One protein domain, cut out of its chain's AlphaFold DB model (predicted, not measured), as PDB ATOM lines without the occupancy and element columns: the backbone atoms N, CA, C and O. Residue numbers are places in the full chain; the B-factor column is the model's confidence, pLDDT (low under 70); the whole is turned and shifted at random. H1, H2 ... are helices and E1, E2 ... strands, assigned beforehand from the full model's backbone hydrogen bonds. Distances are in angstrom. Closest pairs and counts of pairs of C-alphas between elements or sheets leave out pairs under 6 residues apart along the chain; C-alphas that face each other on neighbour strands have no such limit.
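Overview. This is residues 21 to 153 of the 156 residues of an uncharacterized protein of Bacillus sp. C1-1 (UniProt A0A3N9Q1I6). What shape comes first? It is one twisted antiparallel sheet with a helix packed on each face, H1 on one face and H2 on the opposite face. The sheet branches at its longest strand, E4, and residues 90 to 95, round the turn of the hairpin E4 and E5, stick out. What is printed? The printed part has 133 residues with seven named strands and two named helices, in the order E1 E2 H1 E3 E4 E5 E6 E7 H2, and the class is mixed, helices and strands. How large is it? It is compact, with a radius of gyration of the C-alphas of 15.3 A, and its outline is elongated, 47 by 28 by 24 A.

Arrangement. What stands beside E4? E4, residues 79 to 91, has E6, residues 107 to 114, on one side, with N 82 and O 111 2.9 A apart, within hydrogen-bond range. On the other side are E3, residues 72 to 75, with N 74 and O 81 at 2.8 A, and E5, residues 94 to 98, with N 96 and O 89 at 2.9 A; E3 E4 E5 form a meander, each strand the antiparallel neighbour of the one before. How does the sheet go on from E6? E7, residues 120 to 129, forms a hairpin with E6, with N 110 and O 123 at 2.9 A. E2, residues 37 to 46, is antiparallel to E7, with N 42 and O 124 at 2.8 A, and the edge strand E1, residues 22 to 29, forms a hairpin with E2, with N 25 and O 43 at 2.9 A. Where are the helices? H1, residues 53 to 65, and H2, residues 139 to 151, are on opposite faces of the sheet; the closest C-alphas of H1 and E6 are Leu 58 and Leu 111, 6.5 A apart, and those of H2 and E6 are Ile 150 and Ala 110, 7.3 A apart. In H1 and H2 every O i to N i+4 pair is within hydrogen-bond range.

Along the chain. Where do the elements begin and end? E1 begins at C-alpha 22, (29.879, 27.651, -22.525), and H2 ends at C-alpha 151, (28.384, 46.511, -31.468). How long are they? From first to last C-alpha, E4 measures 37.1 A, E7 29.8 A, E2 29.6 A, E1 23.8 A, E6 23.5 A, H1 18.2 A and H2 17.9 A.

Size, cuts and confidence. How far does it reach? The two C-alphas farthest apart, Thr 50 and Gln 132, are 47.7 A apart. Is it continuous? The printed part has no cut, and no link is long. Where is confidence low? Residue 21, residues 48 to 51 and residues 131 to 134 have pLDDT under 70; the mean of the printed part is 88.9.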
ATOM      1  N   HIS A  21      32.613  27.978 -19.227       69.38
ATOM      2  CA  HIS A  21      33.172  28.201 -20.556       69.38
ATOM      3  C   HIS A  21      32.172  28.006 -21.712       69.38
ATOM      4  O   HIS A  21      32.591  28.039 -22.870       69.38
ATOM      5  N   TYR A  22      30.883  27.741 -21.455       79.38
ATOM      6  CA  TYR A  22      29.879  27.651 -22.525       79.38
ATOM      7  C   TYR A  22      28.467  27.964 -22.037       79.38
ATOM      8  O   TYR A  22      27.979  27.309 -21.117       79.38
ATOM      9  N   GLU A  23      27.776  28.854 -22.745       83.12
ATOM     10  CA  GLU A  23      26.358  29.142 -22.527       83.12
ATOM     11  C   GLU A  23      25.613  29.227 -23.860       83.12
ATOM     12  O   GLU A  23      26.155  29.689 -24.865       83.12
ATOM     13  N   LYS A  24      24.351  28.793 -23.875       85.75
ATOM     14  CA  LYS A  24      23.445  28.951 -25.016       85.75
ATOM     15  C   LYS A  24      22.127  29.538 -24.531       85.75
ATOM     16  O   LYS A  24      21.476  28.951 -23.675       85.75
ATOM     17  N   LEU A  25      21.721  30.648 -25.135       85.94
ATOM     18  CA  LEU A  25      20.480  31.352 -24.830       85.94
ATOM     19  C   LEU A  25      19.637  31.443 -26.102       85.94
ATOM     20  O   LEU A  25      20.161  31.806 -27.155       85.94
ATOM     21  N   ASN A  26      18.349  31.110 -26.007       85.56
ATOM     22  CA  ASN A  26      17.382  31.292 -27.089       85.56
ATOM     23  C   ASN A  26      16.315  32.287 -26.629       85.56
ATOM     24  O   ASN A  26      15.763  32.148 -25.534       85.56
ATOM     25  N   PHE A  27      16.020  33.251 -27.486       85.75
ATOM     26  CA  PHE A  27      15.086  34.335 -27.248       85.75
ATOM     27  C   PHE A  27      14.015  34.313 -28.320       85.75
ATOM     28  O   PHE A  27      14.321  34.287 -29.514       85.75
ATOM     29  N   PHE A  28      12.770  34.356 -27.878       84.12
ATOM     30  CA  PHE A  28      11.604  34.336 -28.744       84.12
ATOM     31  C   PHE A  28      10.812  35.622 -28.527       84.12
ATOM     32  O   PHE A  28      10.724  36.132 -27.406       84.12
ATOM     33  N   GLU A  29      10.278  36.173 -29.608       82.38
ATOM     34  CA  GLU A  29       9.293  37.246 -29.538       82.38
ATOM     35  C   GLU A  29       7.939  36.649 -29.116       82.38
ATOM     36  O   GLU A  29       7.568  35.569 -29.571       82.38
ATOM     37  N   ASN A  30       7.215  37.312 -28.209       70.44
ATOM     38  CA  ASN A  30       5.944  36.785 -27.679       70.44
ATOM     39  C   ASN A  30       4.832  36.705 -28.737       70.44
ATOM     40  O   ASN A  30       3.980  35.821 -28.677       70.44
ATOM     41  N   GLU A  31       4.813  37.656 -29.668       77.06
ATOM     42  CA  GLU A  31       3.795  37.790 -30.707       77.06
ATOM     43  C   GLU A  31       4.468  38.219 -32.010       77.06
ATOM     44  O   GLU A  31       5.501  38.889 -31.991       77.06
ATOM     45  N   SER A  32       3.882  37.845 -33.146       81.06
ATOM     46  CA  SER A  32       4.324  38.383 -34.426       81.06
ATOM     47  C   SER A  32       3.917  39.849 -34.566       81.06
ATOM     48  O   SER A  32       2.912  40.302 -34.016       81.06
ATOM     49  N   ASP A  33       4.699  40.608 -35.328       82.56
ATOM     50  CA  ASP A  33       4.365  42.004 -35.593       82.56
ATOM     51  C   ASP A  33       3.181  42.158 -36.570       82.56
ATOM     52  O   ASP A  33       2.612  41.194 -37.085       82.56
ATOM     53  N   ALA A  34       2.816  43.408 -36.872       81.19
ATOM     54  CA  ALA A  34       1.730  43.724 -37.804       81.19
ATOM     55  C   ALA A  34       1.932  43.159 -39.230       81.19
ATOM     56  O   ALA A  34       0.964  43.068 -39.986       81.19
ATOM     57  N   ASN A  35       3.159  42.775 -39.602       82.75
ATOM     58  CA  ASN A  35       3.487  42.134 -40.877       82.75
ATOM     59  C   ASN A  35       3.535  40.598 -40.771       82.75
ATOM     60  O   ASN A  35       3.851  39.931 -41.761       82.75
ATOM     61  N   GLY A  36       3.211  40.044 -39.597       84.81
ATOM     62  CA  GLY A  36       3.253  38.621 -39.278       84.81
ATOM     63  C   GLY A  36       4.666  38.055 -39.170       84.81
ATOM     64  O   GLY A  36       4.851  36.862 -39.418       84.81
ATOM     65  N   ILE A  37       5.646  38.900 -38.831       88.62
ATOM     66  CA  ILE A  37       7.032  38.484 -38.605       88.62
ATOM     67  C   ILE A  37       7.216  38.126 -37.134       88.62
ATOM     68  O   ILE A  37       6.940  38.944 -36.263       88.62
ATOM     69  N   GLU A  38       7.719  36.921 -36.878       90.31
ATOM     70  CA  GLU A  38       8.194  36.463 -35.571       90.31
ATOM     71  C   GLU A  38       9.728  36.443 -35.563       90.31
ATOM     72  O   GLU A  38      10.374  35.818 -36.416       90.31
ATOM     73  N   ARG A  39      10.320  37.114 -34.575       91.50
ATOM     74  CA  ARG A  39      11.770  37.189 -34.394       91.50
ATOM     75  C   ARG A  39      12.260  36.119 -33.426       91.50
ATOM     76  O   ARG A  39      11.756  35.972 -32.316       91.50
ATOM     77  N   HIS A  40      13.305  35.401 -33.828       91.62
ATOM     78  CA  HIS A  40      14.013  34.464 -32.961       91.62
ATOM     79  C   HIS A  40      15.502  34.774 -32.958       91.62
ATOM     80  O   HIS A  40      16.127  34.917 -34.010       91.62
ATOM     81  N   PHE A  41      16.078  34.839 -31.767       89.88
ATOM     82  CA  PHE A  41      17.468  35.189 -31.571       89.88
ATOM     83  C   PHE A  41      18.163  34.145 -30.702       89.88
ATOM     84  O   PHE A  41      17.650  33.745 -29.662       89.88
ATOM     85  N   GLN A  42      19.341  33.696 -31.118       92.75
ATOM     86  CA  GLN A  42      20.130  32.722 -30.380       92.75
ATOM     87  C   GLN A  42      21.540  33.255 -30.134       92.75
ATOM     88  O   GLN A  42      22.229  33.659 -31.067       92.75
ATOM     89  N   ILE A  43      21.996  33.155 -28.884       91.44
ATOM     90  CA  ILE A  43      23.371  33.442 -28.467       91.44
ATOM     91  C   ILE A  43      24.043  32.140 -28.053       91.44
ATOM     92  O   ILE A  43      23.458  31.322 -27.339       91.44
ATOM     93  N   ARG A  44      25.297  31.958 -28.456       90.62
ATOM     94  CA  ARG A  44      26.214  30.972 -27.886       90.62
ATOM     95  C   ARG A  44      27.470  31.683 -27.407       90.62
ATOM     96  O   ARG A  44      28.224  32.188 -28.232       90.62
ATOM     97  N   TYR A  45      27.703  31.693 -26.102       88.56
ATOM     98  CA  TYR A  45      28.964  32.126 -25.512       88.56
ATOM     99  C   TYR A  45      29.900  30.933 -25.367       88.56
ATOM    100  O   TYR A  45      29.477  29.848 -24.962       88.56
ATOM    101  N   ILE A  46      31.171  31.135 -25.694       84.75
ATOM    102  CA  ILE A  46      32.220  30.134 -25.557       84.75
ATOM    103  C   ILE A  46      33.473  30.816 -24.996       84.75
ATOM    104  O   ILE A  46      34.032  31.705 -25.634       84.75
ATOM    105  N   GLY A  47      33.920  30.384 -23.816       79.81
ATOM    106  CA  GLY A  47      35.105  30.904 -23.125       79.81
ATOM    107  C   GLY A  47      36.303  29.947 -23.131       79.81
ATOM    108  O   GLY A  47      36.179  28.781 -23.519       79.81
ATOM    109  N   GLU A  48      37.446  30.469 -22.672       67.50
ATOM    110  CA  GLU A  48      38.720  29.776 -22.406       67.50
ATOM    111  C   GLU A  48      39.207  28.857 -23.530       67.50
ATOM    112  O   GLU A  48      39.346  27.639 -23.379       67.50
ATOM    113  N   ARG A  49      39.473  29.449 -24.697       68.94
ATOM    114  CA  ARG A  49      39.974  28.721 -25.866       68.94
ATOM    115  C   ARG A  49      41.464  28.923 -26.118       68.94
ATOM    116  O   ARG A  49      42.058  29.933 -25.763       68.94
ATOM    117  N   THR A  50      42.053  27.919 -26.765       65.25
ATOM    118  CA  THR A  50      43.356  28.011 -27.429       65.25
ATOM    119  C   THR A  50      43.205  28.756 -28.756       65.25
ATOM    120  O   THR A  50      42.186  28.589 -29.434       65.25
ATOM    121  N   SER A  51      44.239  29.496 -29.162       64.38
ATOM    122  CA  SER A  51      44.324  30.183 -30.460       64.38
ATOM    123  C   SER A  51      43.859  29.293 -31.625       64.38
ATOM    124  O   SER A  51      44.275  28.132 -31.712       64.38
ATOM    125  N   GLY A  52      43.014  29.823 -32.518       71.31
ATOM    126  CA  GLY A  52      42.485  29.114 -33.696       71.31
ATOM    127  C   GLY A  52      41.058  28.557 -33.570       71.31
ATOM    128  O   GLY A  52      40.457  28.190 -34.580       71.31
ATOM    129  N   ALA A  53      40.466  28.543 -32.368       81.19
ATOM    130  CA  ALA A  53      39.058  28.164 -32.199       81.19
ATOM    131  C   ALA A  53      38.100  29.138 -32.913       81.19
ATOM    132  O   ALA A  53      37.098  28.704 -33.482       81.19
ATOM    133  N   ALA A  54      38.435  30.433 -32.931       87.56
ATOM    134  CA  ALA A  54      37.648  31.474 -33.589       87.56
ATOM    135  C   ALA A  54      37.407  31.163 -35.077       87.56
ATOM    136  O   ALA A  54      36.262  31.170 -35.520       87.56
ATOM    137  N   GLN A  55      38.448  30.768 -35.819       90.25
ATOM    138  CA  GLN A  55      38.324  30.443 -37.244       90.25
ATOM    139  C   GLN A  55      37.414  29.235 -37.495       90.25
ATOM    140  O   GLN A  55      36.612  29.240 -38.424       90.25
ATOM    141  N   THR A  56      37.514  28.186 -36.671       90.31
ATOM    142  CA  THR A  56      36.615  27.028 -36.796       90.31
ATOM    143  C   THR A  56      35.163  27.433 -36.552       90.31
ATOM    144  O   THR A  56      34.279  27.017 -37.298       90.31
ATOM    145  N   HIS A  57      34.909  28.266 -35.542       91.00
ATOM    146  CA  HIS A  57      33.566  28.767 -35.256       91.00
ATOM    147  C   HIS A  57      33.034  29.686 -36.354       91.00
ATOM    148  O   HIS A  57      31.856  29.579 -36.691       91.00
ATOM    149  N   LEU A  58      33.891  30.518 -36.949       94.56
ATOM    150  CA  LEU A  58      33.530  31.345 -38.093       94.56
ATOM    151  C   LEU A  58      33.125  30.476 -39.283       94.56
ATOM    152  O   LEU A  58      32.037  30.652 -39.812       94.56
ATOM    153  N   ASN A  59      33.941  29.485 -39.647       95.19
ATOM    154  CA  ASN A  59      33.647  28.601 -40.776       95.19
ATOM    155  C   ASN A  59      32.312  27.865 -40.597       95.19
ATOM    156  O   ASN A  59      31.529  27.786 -41.536       95.19
ATOM    157  N   LEU A  60      32.032  27.364 -39.388       93.62
ATOM    158  CA  LEU A  60      30.755  26.712 -39.079       93.62
ATOM    159  C   LEU A  60      29.571  27.685 -39.151       93.62
ATOM    160  O   LEU A  60      28.494  27.304 -39.600       93.62
ATOM    161  N   LEU A  61      29.756  28.929 -38.703       95.38
ATOM    162  CA  LEU A  61      28.719  29.955 -38.774       95.38
ATOM    163  C   LEU A  61      28.430  30.359 -40.225       95.38
ATOM    164  O   LEU A  61      27.270  30.499 -40.600       95.38
ATOM    165  N   LEU A  62      29.474  30.519 -41.040       96.75
ATOM    166  CA  LEU A  62      29.342  30.860 -42.453       96.75
ATOM    167  C   LEU A  62      28.653  29.735 -43.232       96.75
ATOM    168  O   LEU A  62      27.719  30.022 -43.974       96.75
ATOM    169  N   ASP A  63      29.045  28.479 -43.017       95.00
ATOM    170  CA  ASP A  63      28.410  27.313 -43.652       95.00
ATOM    171  C   ASP A  63      26.909  27.226 -43.318       95.00
ATOM    172  O   ASP A  63      26.066  27.022 -44.191       95.00
ATOM    173  N   ASP A  64      26.549  27.480 -42.056       92.94
ATOM    174  CA  ASP A  64      25.157  27.424 -41.607       92.94
ATOM    175  C   ASP A  64      24.315  28.628 -42.048       92.94
ATOM    176  O   ASP A  64      23.121  28.467 -42.302       92.94
ATOM    177  N   SER A  65      24.886  29.834 -42.127       93.69
ATOM    178  CA  SER A  65      24.102  31.080 -42.174       93.69
ATOM    179  C   SER A  65      24.393  32.005 -43.359       93.69
ATOM    180  O   SER A  65      23.486  32.735 -43.759       93.69
ATOM    181  N   SER A  66      25.586  31.983 -43.952       95.81
ATOM    182  CA  SER A  66      25.971  32.936 -45.006       95.81
ATOM    183  C   SER A  66      25.487  32.529 -46.400       95.81
ATOM    184  O   SER A  66      25.221  31.355 -46.663       95.81
ATOM    185  N   TYR A  67      25.393  33.507 -47.302       96.25
ATOM    186  CA  TYR A  67      25.322  33.258 -48.740       96.25
ATOM    187  C   TYR A  67      26.754  33.203 -49.286       96.25
ATOM    188  O   TYR A  67      27.472  34.187 -49.186       96.25
ATOM    189  N   GLU A  68      27.199  32.044 -49.785       95.19
ATOM    190  CA  GLU A  68      28.535  31.856 -50.393       95.19
ATOM    191  C   GLU A  68      29.736  32.324 -49.533       95.19
ATOM    192  O   GLU A  68      30.805  32.635 -50.052       95.19
ATOM    193  N   GLY A  69      29.598  32.346 -48.204       95.25
ATOM    194  CA  GLY A  69      30.649  32.835 -47.307       95.25
ATOM    195  C   GLY A  69      30.703  34.357 -47.159       95.25
ATOM    196  O   GLY A  69      31.607  34.847 -46.483       95.25
ATOM    197  N   GLU A  70      29.775  35.113 -47.751       96.06
ATOM    198  CA  GLU A  70      29.732  36.575 -47.658       96.06
ATOM    199  C   GLU A  70      29.555  37.042 -46.209       96.06
ATOM    200  O   GLU A  70      28.621  36.640 -45.510       96.06
ATOM    201  N   HIS A  71      30.458  37.912 -45.761       97.06
ATOM    202  CA  HIS A  71      30.403  38.569 -44.460       97.06
ATOM    203  C   HIS A  71      31.247  39.848 -44.464       97.06
ATOM    204  O   HIS A  71      32.088  40.066 -45.336       97.06
ATOM    205  N   THR A  72      31.007  40.691 -43.466       97.31
ATOM    206  CA  THR A  72      31.767  41.901 -43.167       97.31
ATOM    207  C   THR A  72      32.591  41.688 -41.906       97.31
ATOM    208  O   THR A  72      32.147  41.038 -40.957       97.31
ATOM    209  N   GLU A  73      33.787  42.269 -41.899       96.62
ATOM    210  CA  GLU A  73      34.669  42.320 -40.740       96.62
ATOM    211  C   GLU A  73      34.704  43.737 -40.169       96.62
ATOM    212  O   GLU A  73      34.905  44.714 -40.893       96.62
ATOM    213  N   LEU A  74      34.538  43.842 -38.855       94.31
ATOM    214  CA  LEU A  74      34.653  45.081 -38.104       94.31
ATOM    215  C   LEU A  74      35.548  44.846 -36.891       94.31
ATOM    216  O   LEU A  74      35.276  43.976 -36.068       94.31
ATOM    217  N   THR A  75      36.585  45.662 -36.747       92.06
ATOM    218  CA  THR A  75      37.446  45.652 -35.562       92.06
ATOM    219  C   THR A  75      37.205  46.920 -34.764       92.06
ATOM    220  O   THR A  75      37.309  48.023 -35.302       92.06
ATOM    221  N   ASN A  76      36.895  46.764 -33.480       85.31
ATOM    222  CA  ASN A  76      36.816  47.863 -32.524       85.31
ATOM    223  C   ASN A  76      37.866  47.689 -31.411       85.31
ATOM    224  O   ASN A  76      38.677  46.760 -31.434       85.31
ATOM    225  N   ASP A  77      37.877  48.601 -30.438       81.62
ATOM    226  CA  ASP A  77      38.901  48.634 -29.385       81.62
ATOM    227  C   ASP A  77      38.946  47.354 -28.533       81.62
ATOM    228  O   ASP A  77      39.985  47.043 -27.954       81.62
ATOM    229  N   THR A  78      37.853  46.587 -28.470       82.12
ATOM    230  CA  THR A  78      37.728  45.402 -27.606       82.12
ATOM    231  C   THR A  78      37.597  44.085 -28.371       82.12
ATOM    232  O   THR A  78      38.013  43.044 -27.857       82.12
ATOM    233  N   ASN A  79      37.041  44.120 -29.585       92.19
ATOM    234  CA  ASN A  79      36.566  42.943 -30.301       92.19
ATOM    235  C   ASN A  79      36.891  42.984 -31.800       92.19
ATOM    236  O   ASN A  79      36.901  44.041 -32.434       92.19
ATOM    237  N   GLN A  80      37.008  41.793 -32.379       94.81
ATOM    238  CA  GLN A  80      36.827  41.536 -33.802       94.81
ATOM    239  C   GLN A  80      35.431  40.944 -34.029       94.81
ATOM    240  O   GLN A  80      35.018  40.007 -33.345       94.81
ATOM    241  N   ILE A  81      34.688  41.508 -34.974       96.31
ATOM    242  CA  ILE A  81      33.304  41.152 -35.278       96.31
ATOM    243  C   ILE A  81      33.234  40.711 -36.735       96.31
ATOM    244  O   ILE A  81      33.536  41.485 -37.639       96.31
ATOM    245  N   PHE A  82      32.781  39.485 -36.959       97.25
ATOM    246  CA  PHE A  82      32.424  38.967 -38.274       97.25
ATOM    247  C   PHE A  82      30.910  38.894 -38.336       97.25
ATOM    248  O   PHE A  82      30.315  38.233 -37.488       97.25
ATOM    249  N   TYR A  83      30.266  39.552 -39.289       97.88
ATOM    250  CA  TYR A  83      28.807  39.570 -39.346       97.88
ATOM    251  C   TYR A  83      28.282  39.637 -40.772       97.88
ATOM    252  O   TYR A  83      28.977  40.052 -41.694       97.88
ATOM    253  N   GLY A  84      27.042  39.211 -40.961       97.25
ATOM    254  CA  GLY A  84      26.409  39.227 -42.268       97.25
ATOM    255  C   GLY A  84      24.939  38.860 -42.198       97.25
ATOM    256  O   GLY A  84      24.368  38.640 -41.125       97.25
ATOM    257  N   SER A  85      24.325  38.802 -43.371       97.31
ATOM    258  CA  SER A  85      22.927  38.438 -43.529       97.31
ATOM    259  C   SER A  85      22.726  37.562 -44.760       97.31
ATOM    260  O   SER A  85      23.594  37.460 -45.624       97.31
ATOM    261  N   SER A  86      21.598  36.865 -44.812       96.75
ATOM    262  CA  SER A  86      21.188  36.086 -45.974       96.75
ATOM    263  C   SER A  86      19.673  35.942 -46.024       96.75
ATOM    264  O   SER A  86      18.954  36.212 -45.052       96.75
ATOM    265  N   TYR A  87      19.173  35.492 -47.170       94.88
ATOM    266  CA  TYR A  87      17.803  35.026 -47.287       94.88
ATOM    267  C   TYR A  87      17.782  33.504 -47.368       94.88
ATOM    268  O   TYR A  87      18.428  32.911 -48.229       94.88
ATOM    269  N   LYS A  88      17.021  32.850 -46.488       92.75
ATOM    270  CA  LYS A  88      16.838  31.397 -46.494       92.75
ATOM    271  C   LYS A  88      15.377  31.023 -46.648       92.75
ATOM    272  O   LYS A  88      14.529  31.491 -45.890       92.75
ATOM    273  N   LYS A  89      15.096  30.110 -47.572       90.62
ATOM    274  CA  LYS A  89      13.777  29.488 -47.748       90.62
ATOM    275  C   LYS A  89      13.908  27.975 -47.843       90.62
ATOM    276  O   LYS A  89      14.972  27.458 -48.171       90.62
ATOM    277  N   VAL A  90      12.816  27.278 -47.555       88.94
ATOM    278  CA  VAL A  90      12.716  25.836 -47.783       88.94
ATOM    279  C   VAL A  90      12.094  25.616 -49.156       88.94
ATOM    280  O   VAL A  90      11.010  26.127 -49.430       88.94
ATOM    281  N   GLU A  91      12.771  24.855 -50.007       88.38
ATOM    282  CA  GLU A  91      12.245  24.375 -51.282       88.38
ATOM    283  C   GLU A  91      12.184  22.845 -51.244       88.38
ATOM    284  O   GLU A  91      13.192  22.151 -51.349       88.38
ATOM    285  N   GLY A  92      10.982  22.300 -51.035       89.06
ATOM    286  CA  GLY A  92      10.811  20.862 -50.825       89.06
ATOM    287  C   GLY A  92      11.453  20.407 -49.513       89.06
ATOM    288  O   GLY A  92      10.951  20.734 -48.439       89.06
ATOM    289  N   THR A  93      12.539  19.635 -49.600       89.56
ATOM    290  CA  THR A  93      13.327  19.173 -48.442       89.56
ATOM    291  C   THR A  93      14.585  19.995 -48.196       89.56
ATOM    292  O   THR A  93      15.224  19.815 -47.159       89.56
ATOM    293  N   ASP A  94      14.942  20.879 -49.128       89.06
ATOM    294  CA  ASP A  94      16.228  21.561 -49.124       89.06
ATOM    295  C   ASP A  94      16.085  22.987 -48.594       89.06
ATOM    296  O   ASP A  94      15.092  23.677 -48.836       89.06
ATOM    297  N   VAL A  95      17.098  23.442 -47.857       89.81
ATOM    298  CA  VAL A  95      17.220  24.843 -47.448       89.81
ATOM    299  C   VAL A  95      18.073  25.558 -48.483       89.81
ATOM    300  O   VAL A  95      19.266  25.292 -48.607       89.81
ATOM    301  N   VAL A  96      17.463  26.491 -49.207       93.12
ATOM    302  CA  VAL A  96      18.150  27.322 -50.193       93.12
ATOM    303  C   VAL A  96      18.557  28.628 -49.528       93.12
ATOM    304  O   VAL A  96      17.724  29.297 -48.911       93.12
ATOM    305  N   THR A  97      19.832  28.989 -49.669       94.88
ATOM    306  CA  THR A  97      20.370  30.276 -49.215       94.88
ATOM    307  C   THR A  97      20.618  31.163 -50.426       94.88
ATOM    308  O   THR A  97      21.280  30.737 -51.366       94.88
ATOM    309  N   LEU A  98      20.068  32.373 -50.408       94.62
ATOM    310  CA  LEU A  98      20.122  33.351 -51.490       94.62
ATOM    311  C   LEU A  98      20.733  34.663 -50.994       94.62
ATOM    312  O   LEU A  98      20.742  34.945 -49.789       94.62
ATOM    313  N   SER A  99      21.200  35.468 -51.949       93.44
ATOM    314  CA  SER A  99      21.804  36.765 -51.663       93.44
ATOM    315  C   SER A  99      20.808  37.705 -50.969       93.44
ATOM    316  O   SER A  99      19.679  37.866 -51.449       93.44
ATOM    317  N   PRO A 100      21.220  38.388 -49.884       89.69
ATOM    318  CA  PRO A 100      20.405  39.413 -49.228       89.69
ATOM    319  C   PRO A 100      20.286  40.712 -50.051       89.69
ATOM    320  O   PRO A 100      19.549  41.618 -49.674       89.69
ATOM    321  N   SER A 101      21.021  40.834 -51.164       88.62
ATOM    322  CA  SER A 101      20.920  41.986 -52.071       88.62
ATOM    323  C   SER A 101      19.744  41.873 -53.051       88.62
ATOM    324  O   SER A 101      19.209  42.885 -53.503       88.62
ATOM    325  N   GLU A 102      19.315  40.643 -53.348       89.88
ATOM    326  CA  GLU A 102      18.206  40.336 -54.258       89.88
ATOM    327  C   GLU A 102      16.899  40.027 -53.509       89.88
ATOM    328  O   GLU A 102      15.807  40.170 -54.063       89.88
ATOM    329  N   HIS A 103      17.004  39.626 -52.240       89.00
ATOM    330  CA  HIS A 103      15.890  39.244 -51.378       89.00
ATOM    331  C   HIS A 103      16.003  39.919 -50.009       89.00
ATOM    332  O   HIS A 103      17.098  40.027 -49.466       89.00
ATOM    333  N   GLU A 104      14.875  40.330 -49.416       90.75
ATOM    334  CA  GLU A 104      14.856  40.875 -48.051       90.75
ATOM    335  C   GLU A 104      15.436  39.846 -47.070       90.75
ATOM    336  O   GLU A 104      14.877  38.762 -46.911       90.75
ATOM    337  N   ALA A 105      16.565  40.159 -46.428       94.19
ATOM    338  CA  ALA A 105      17.243  39.222 -45.540       94.19
ATOM    339  C   ALA A 105      16.324  38.755 -44.401       94.19
ATOM    340  O   ALA A 105      15.711  39.558 -43.703       94.19
ATOM    341  N   ASN A 106      16.266  37.441 -44.180       93.56
ATOM    342  CA  ASN A 106      15.523  36.839 -43.068       93.56
ATOM    343  C   ASN A 106      16.432  36.083 -42.087       93.56
ATOM    344  O   ASN A 106      15.954  35.461 -41.131       93.56
ATOM    345  N   ARG A 107      17.746  36.142 -42.323       95.44
ATOM    346  CA  ARG A 107      18.804  35.639 -41.454       95.44
ATOM    347  C   ARG A 107      19.872  36.692 -41.282       95.44
ATOM    348  O   ARG A 107      20.340  37.253 -42.263       95.44
ATOM    349  N   TYR A 108      20.302  36.870 -40.045       97.56
ATOM    350  CA  TYR A 108      21.493  37.622 -39.693       97.56
ATOM    351  C   TYR A 108      22.345  36.770 -38.764       97.56
ATOM    352  O   TYR A 108      21.828  35.946 -38.001       97.56
ATOM    353  N   PHE A 109      23.653  36.935 -38.845       97.94
ATOM    354  CA  PHE A 109      24.592  36.171 -38.045       97.94
ATOM    355  C   PHE A 109      25.788  37.028 -37.665       97.94
ATOM    356  O   PHE A 109      26.157  37.954 -38.387       97.94
ATOM    357  N   ALA A 110      26.389  36.707 -36.524       97.75
ATOM    358  CA  ALA A 110      27.640  37.313 -36.114       97.75
ATOM    359  C   ALA A 110      28.493  36.367 -35.268       97.75
ATOM    360  O   ALA A 110      27.981  35.535 -34.516       97.75
ATOM    361  N   LEU A 111      29.804  36.529 -35.379       96.44
ATOM    362  CA  LEU A 111      30.802  36.011 -34.465       96.44
ATOM    363  C   LEU A 111      31.567  37.204 -33.895       96.44
ATOM    364  O   LEU A 111      32.264  37.904 -34.624       96.44
ATOM    365  N   VAL A 112      31.438  37.424 -32.593       95.31
ATOM    366  CA  VAL A 112      32.183  38.441 -31.852       95.31
ATOM    367  C   VAL A 112      33.283  37.736 -31.077       95.31
ATOM    368  O   VAL A 112      33.000  36.813 -30.317       95.31
ATOM    369  N   VAL A 113      34.525  38.149 -31.279       93.56
ATOM    370  CA  VAL A 113      35.725  37.554 -30.684       93.56
ATOM    371  C   VAL A 113      36.474  38.653 -29.946       93.56
ATOM    372  O   VAL A 113      36.617  39.754 -30.473       93.56
ATOM    373  N   ASN A 114      36.936  38.394 -28.727       90.88
ATOM    374  CA  ASN A 114      37.786  39.355 -28.027       90.88
ATOM    375  C   ASN A 114      39.220  39.359 -28.596       90.88
ATOM    376  O   ASN A 114      39.645  38.398 -29.229       90.88
ATOM    377  N   HIS A 115      39.990  40.422 -28.346       86.75
ATOM    378  CA  HIS A 115      41.336  40.594 -28.932       86.75
ATOM    379  C   HIS A 115      42.345  39.468 -28.665       86.75
ATOM    380  O   HIS A 115      43.256  39.275 -29.463       86.75
ATOM    381  N   ASP A 116      42.224  38.739 -27.555       85.12
ATOM    382  CA  ASP A 116      43.121  37.617 -27.243       85.12
ATOM    383  C   ASP A 116      42.631  36.264 -27.805       85.12
ATOM    384  O   ASP A 116      43.268  35.235 -27.573       85.12
ATOM    385  N   GLU A 117      41.512  36.264 -28.540       85.81
ATOM    386  CA  GLU A 117      40.840  35.097 -29.124       85.81
ATOM    387  C   GLU A 117      40.435  34.000 -28.120       85.81
ATOM    388  O   GLU A 117      40.134  32.864 -28.504       85.81
ATOM    389  N   THR A 118      40.403  34.306 -26.821       86.12
ATOM    390  CA  THR A 118      40.063  33.316 -25.787       86.12
ATOM    391  C   THR A 118      38.564  33.200 -25.545       86.12
ATOM    392  O   THR A 118      38.113  32.184 -25.004       86.12
ATOM    393  N   ARG A 119      37.783  34.213 -25.935       88.62
ATOM    394  CA  ARG A 119      36.335  34.291 -25.739       88.62
ATOM    395  C   ARG A 119      35.640  34.685 -27.029       88.62
ATOM    396  O   ARG A 119      36.052  35.604 -27.733       88.62
ATOM    397  N   LEU A 120      34.542  34.001 -27.314       91.19
ATOM    398  CA  LEU A 120      33.727  34.287 -28.478       91.19
ATOM    399  C   LEU A 120      32.239  34.167 -28.175       91.19
ATOM    400  O   LEU A 120      31.805  33.394 -27.317       91.19
ATOM    401  N   ILE A 121      31.459  34.943 -28.910       93.06
ATOM    402  CA  ILE A 121      30.007  34.922 -28.906       93.06
ATOM    403  C   ILE A 121      29.550  34.725 -30.348       93.06
ATOM    404  O   ILE A 121      29.822  35.553 -31.211       93.06
ATOM    405  N   SER A 122      28.856  33.620 -30.609       94.81
ATOM    406  CA  SER A 122      28.161  33.388 -31.875       94.81
ATOM    407  C   SER A 122      26.690  33.726 -31.716       94.81
ATOM    408  O   SER A 122      26.055  33.373 -30.719       94.81
ATOM    409  N   ILE A 123      26.158  34.413 -32.711       95.69
ATOM    410  CA  ILE A 123      24.820  34.964 -32.716       95.69
ATOM    411  C   ILE A 123      24.140  34.586 -34.022       95.69
ATOM    412  O   ILE A 123      24.717  34.770 -35.095       95.69
ATOM    413  N   THR A 124      22.897  34.121 -33.935       96.50
ATOM    414  CA  THR A 124      22.008  33.995 -35.090       96.50
ATOM    415  C   THR A 124      20.675  34.669 -34.807       96.50
ATOM    416  O   THR A 124      20.103  34.547 -33.724       96.50
ATOM    417  N   TYR A 125      20.178  35.395 -35.798       96.00
ATOM    418  CA  TYR A 125      18.923  36.122 -35.751       96.00
ATOM    419  C   TYR A 125      18.075  35.726 -36.954       96.00
ATOM    420  O   TYR A 125      18.526  35.771 -38.098       96.00
ATOM    421  N   ARG A 126      16.861  35.258 -36.686       93.88
ATOM    422  CA  ARG A 126      15.944  34.675 -37.660       93.88
ATOM    423  C   ARG A 126      14.643  35.456 -37.666       93.88
ATOM    424  O   ARG A 126      14.023  35.616 -36.619       93.88
ATOM    425  N   LEU A 127      14.191  35.800 -38.865       93.44
ATOM    426  CA  LEU A 127      12.858  36.329 -39.118       93.44
ATOM    427  C   LEU A 127      11.991  35.216 -39.710       93.44
ATOM    428  O   LEU A 127      12.312  34.645 -40.755       93.44
ATOM    429  N   ASN A 128      10.911  34.872 -39.017       89.00
ATOM    430  CA  ASN A 128       9.914  33.914 -39.474       89.00
ATOM    431  C   ASN A 128       8.696  34.647 -39.997       89.00
ATOM    432  O   ASN A 128       8.088  35.418 -39.267       89.00
ATOM    433  N   CYS A 129       8.298  34.346 -41.225       84.75
ATOM    434  CA  CYS A 129       7.014  34.790 -41.735       84.75
ATOM    435  C   CYS A 129       5.954  33.724 -41.514       84.75
ATOM    436  O   CYS A 129       6.090  32.597 -41.992       84.75
ATOM    437  N   LEU A 130       4.889  34.097 -40.815       78.88
ATOM    438  CA  LEU A 130       3.730  33.237 -40.626       78.88
ATOM    439  C   LEU A 130       2.810  33.333 -41.855       78.88
ATOM    440  O   LEU A 130       2.590  34.416 -42.394       78.88
ATOM    441  N   GLU A 131       2.249  32.199 -42.285       66.31
ATOM    442  CA  GLU A 131       1.515  32.030 -43.559       66.31
ATOM    443  C   GLU A 131       0.288  32.949 -43.750       66.31
ATOM    444  O   GLU A 131      -0.273  33.014 -44.842       66.31
ATOM    445  N   GLN A 132      -0.150  33.667 -42.711       57.91
ATOM    446  CA  GLN A 132      -1.370  34.482 -42.722       57.91
ATOM    447  C   GLN A 132      -1.133  35.984 -42.969       57.91
ATOM    448  O   GLN A 132      -2.093  36.754 -42.934       57.91
ATOM    449  N   ALA A 133       0.105  36.418 -43.229       62.56
ATOM    450  CA  ALA A 133       0.444  37.836 -43.369       62.56
ATOM    451  C   ALA A 133       1.259  38.157 -44.631       62.56
ATOM    452  O   ALA A 133       1.779  37.278 -45.312       62.56
ATOM    453  N   THR A 134       1.384  39.451 -44.940       67.81
ATOM    454  CA  THR A 134       2.101  39.955 -46.120       67.81
ATOM    455  C   THR A 134       3.607  39.675 -46.107       67.81
ATOM    456  O   THR A 134       4.224  39.872 -47.147       67.81
ATOM    457  N   CYS A 135       4.192  39.234 -44.978       78.88
ATOM    458  CA  CYS A 135       5.616  38.887 -44.839       78.88
ATOM    459  C   CYS A 135       6.532  39.969 -45.430       78.88
ATOM    460  O   CYS A 135       7.363  39.716 -46.296       78.88
ATOM    461  N   LYS A 136       6.320  41.218 -45.011       87.00
ATOM    462  CA  LYS A 136       7.115  42.347 -45.492       87.00
ATOM    463  C   LYS A 136       8.156  42.709 -44.447       87.00
ATOM    464  O   LYS A 136       7.791  43.256 -43.403       87.00
ATOM    465  N   ILE A 137       9.420  42.403 -44.719       89.50
ATOM    466  CA  ILE A 137      10.523  42.649 -43.795       89.50
ATOM    467  C   ILE A 137      10.981  44.101 -43.949       89.50
ATOM    468  O   ILE A 137      11.291  44.575 -45.039       89.50
ATOM    469  N   ASP A 138      11.034  44.835 -42.838       90.62
ATOM    470  CA  ASP A 138      11.678  46.149 -42.811       90.62
ATOM    471  C   ASP A 138      13.188  45.966 -42.633       90.62
ATOM    472  O   ASP A 138      13.708  46.021 -41.518       90.62
ATOM    473  N   THR A 139      13.897  45.727 -43.740       90.75
ATOM    474  CA  THR A 139      15.335  45.407 -43.732       90.75
ATOM    475  C   THR A 139      16.152  46.400 -42.909       90.75
ATOM    476  O   THR A 139      17.021  45.984 -42.151       90.75
ATOM    477  N   LYS A 140      15.850  47.702 -42.998       92.62
ATOM    478  CA  LYS A 140      16.605  48.741 -42.282       92.62
ATOM    479  C   LYS A 140      16.413  48.652 -40.776       92.62
ATOM    480  O   LYS A 140      17.366  48.856 -40.030       92.62
ATOM    481  N   LYS A 141      15.186  48.379 -40.327       93.25
ATOM    482  CA  LYS A 141      14.889  48.191 -38.904       93.25
ATOM    483  C   LYS A 141      15.646  46.980 -38.356       93.25
ATOM    484  O   LYS A 141      16.268  47.083 -37.304       93.25
ATOM    485  N   GLU A 142      15.591  45.858 -39.068       94.56
ATOM    486  CA  GLU A 142      16.181  44.593 -38.616       94.56
ATOM    487  C   GLU A 142      17.713  44.625 -38.644       94.56
ATOM    488  O   GLU A 142      18.358  44.202 -37.685       94.56
ATOM    489  N   GLU A 143      18.293  45.214 -39.689       94.62
ATOM    490  CA  GLU A 143      19.731  45.467 -39.795       94.62
ATOM    491  C   GLU A 143      20.208  46.406 -38.684       94.62
ATOM    492  O   GLU A 143      21.132  46.070 -37.949       94.62
ATOM    493  N   SER A 144      19.520  47.535 -38.472       95.62
ATOM    494  CA  SER A 144      19.886  48.492 -37.424       95.62
ATOM    495  C   SER A 144      19.810  47.882 -36.024       95.62
ATOM    496  O   SER A 144      20.699  48.127 -35.204       95.62
ATOM    497  N   PHE A 145      18.789  47.068 -35.741       94.12
ATOM    498  CA  PHE A 145      18.698  46.324 -34.487       94.12
ATOM    499  C   PHE A 145      19.891  45.378 -34.316       94.12
ATOM    500  O   PHE A 145      20.565  45.417 -33.284       94.12
ATOM    501  N   PHE A 146      20.168  44.556 -35.330       95.56
ATOM    502  CA  PHE A 146      21.212  43.542 -35.269       95.56
ATOM    503  C   PHE A 146      22.606  44.159 -35.114       95.56
ATOM    504  O   PHE A 146      23.360  43.767 -34.223       95.56
ATOM    505  N   GLU A 147      22.922  45.177 -35.915       95.06
ATOM    506  CA  GLU A 147      24.187  45.905 -35.831       95.06
ATOM    507  C   GLU A 147      24.347  46.622 -34.488       95.06
ATOM    508  O   GLU A 147      25.422  46.595 -33.889       95.06
ATOM    509  N   THR A 148      23.279  47.236 -33.968       94.25
ATOM    510  CA  THR A 148      23.323  47.861 -32.639       94.25
ATOM    511  C   THR A 148      23.628  46.818 -31.572       94.25
ATOM    512  O   THR A 148      24.472  47.055 -30.709       94.25
ATOM    513  N   PHE A 149      22.987  45.652 -31.636       92.75
ATOM    514  CA  PHE A 149      23.203  44.583 -30.671       92.75
ATOM    515  C   PHE A 149      24.660  44.095 -30.666       92.75
ATOM    516  O   PHE A 149      25.297  44.109 -29.613       92.75
ATOM    517  N   ILE A 150      25.213  43.718 -31.824       94.38
ATOM    518  CA  ILE A 150      26.572  43.148 -31.901       94.38
ATOM    519  C   ILE A 150      27.658  44.159 -31.517       94.38
ATOM    520  O   ILE A 150      28.661  43.781 -30.915       94.38
ATOM    521  N   ASN A 151      27.439  45.447 -31.802       91.81
ATOM    522  CA  ASN A 151      28.384  46.511 -31.468       91.81
ATOM    523  C   ASN A 151      28.422  46.852 -29.971       91.81
ATOM    524  O   ASN A 151      29.395  47.444 -29.516       91.81
ATOM    525  N   ASN A 152      27.395  46.478 -29.202       90.88
ATOM    526  CA  ASN A 152      27.320  46.729 -27.758       90.88
ATOM    527  C   ASN A 152      27.760  45.521 -26.907       90.88
ATOM    528  O   ASN A 152      27.563  45.513 -25.690       90.88
ATOM    529  N   ILE A 153      28.340  44.486 -27.521       90.31
ATOM    530  CA  ILE A 153      28.863  43.323 -26.799       90.31
ATOM    531  C   ILE A 153      30.235  43.648 -26.209       90.31
ATOM    532  O   ILE A 153      31.170  43.986 -26.928       90.31
TER     533      ILE A 153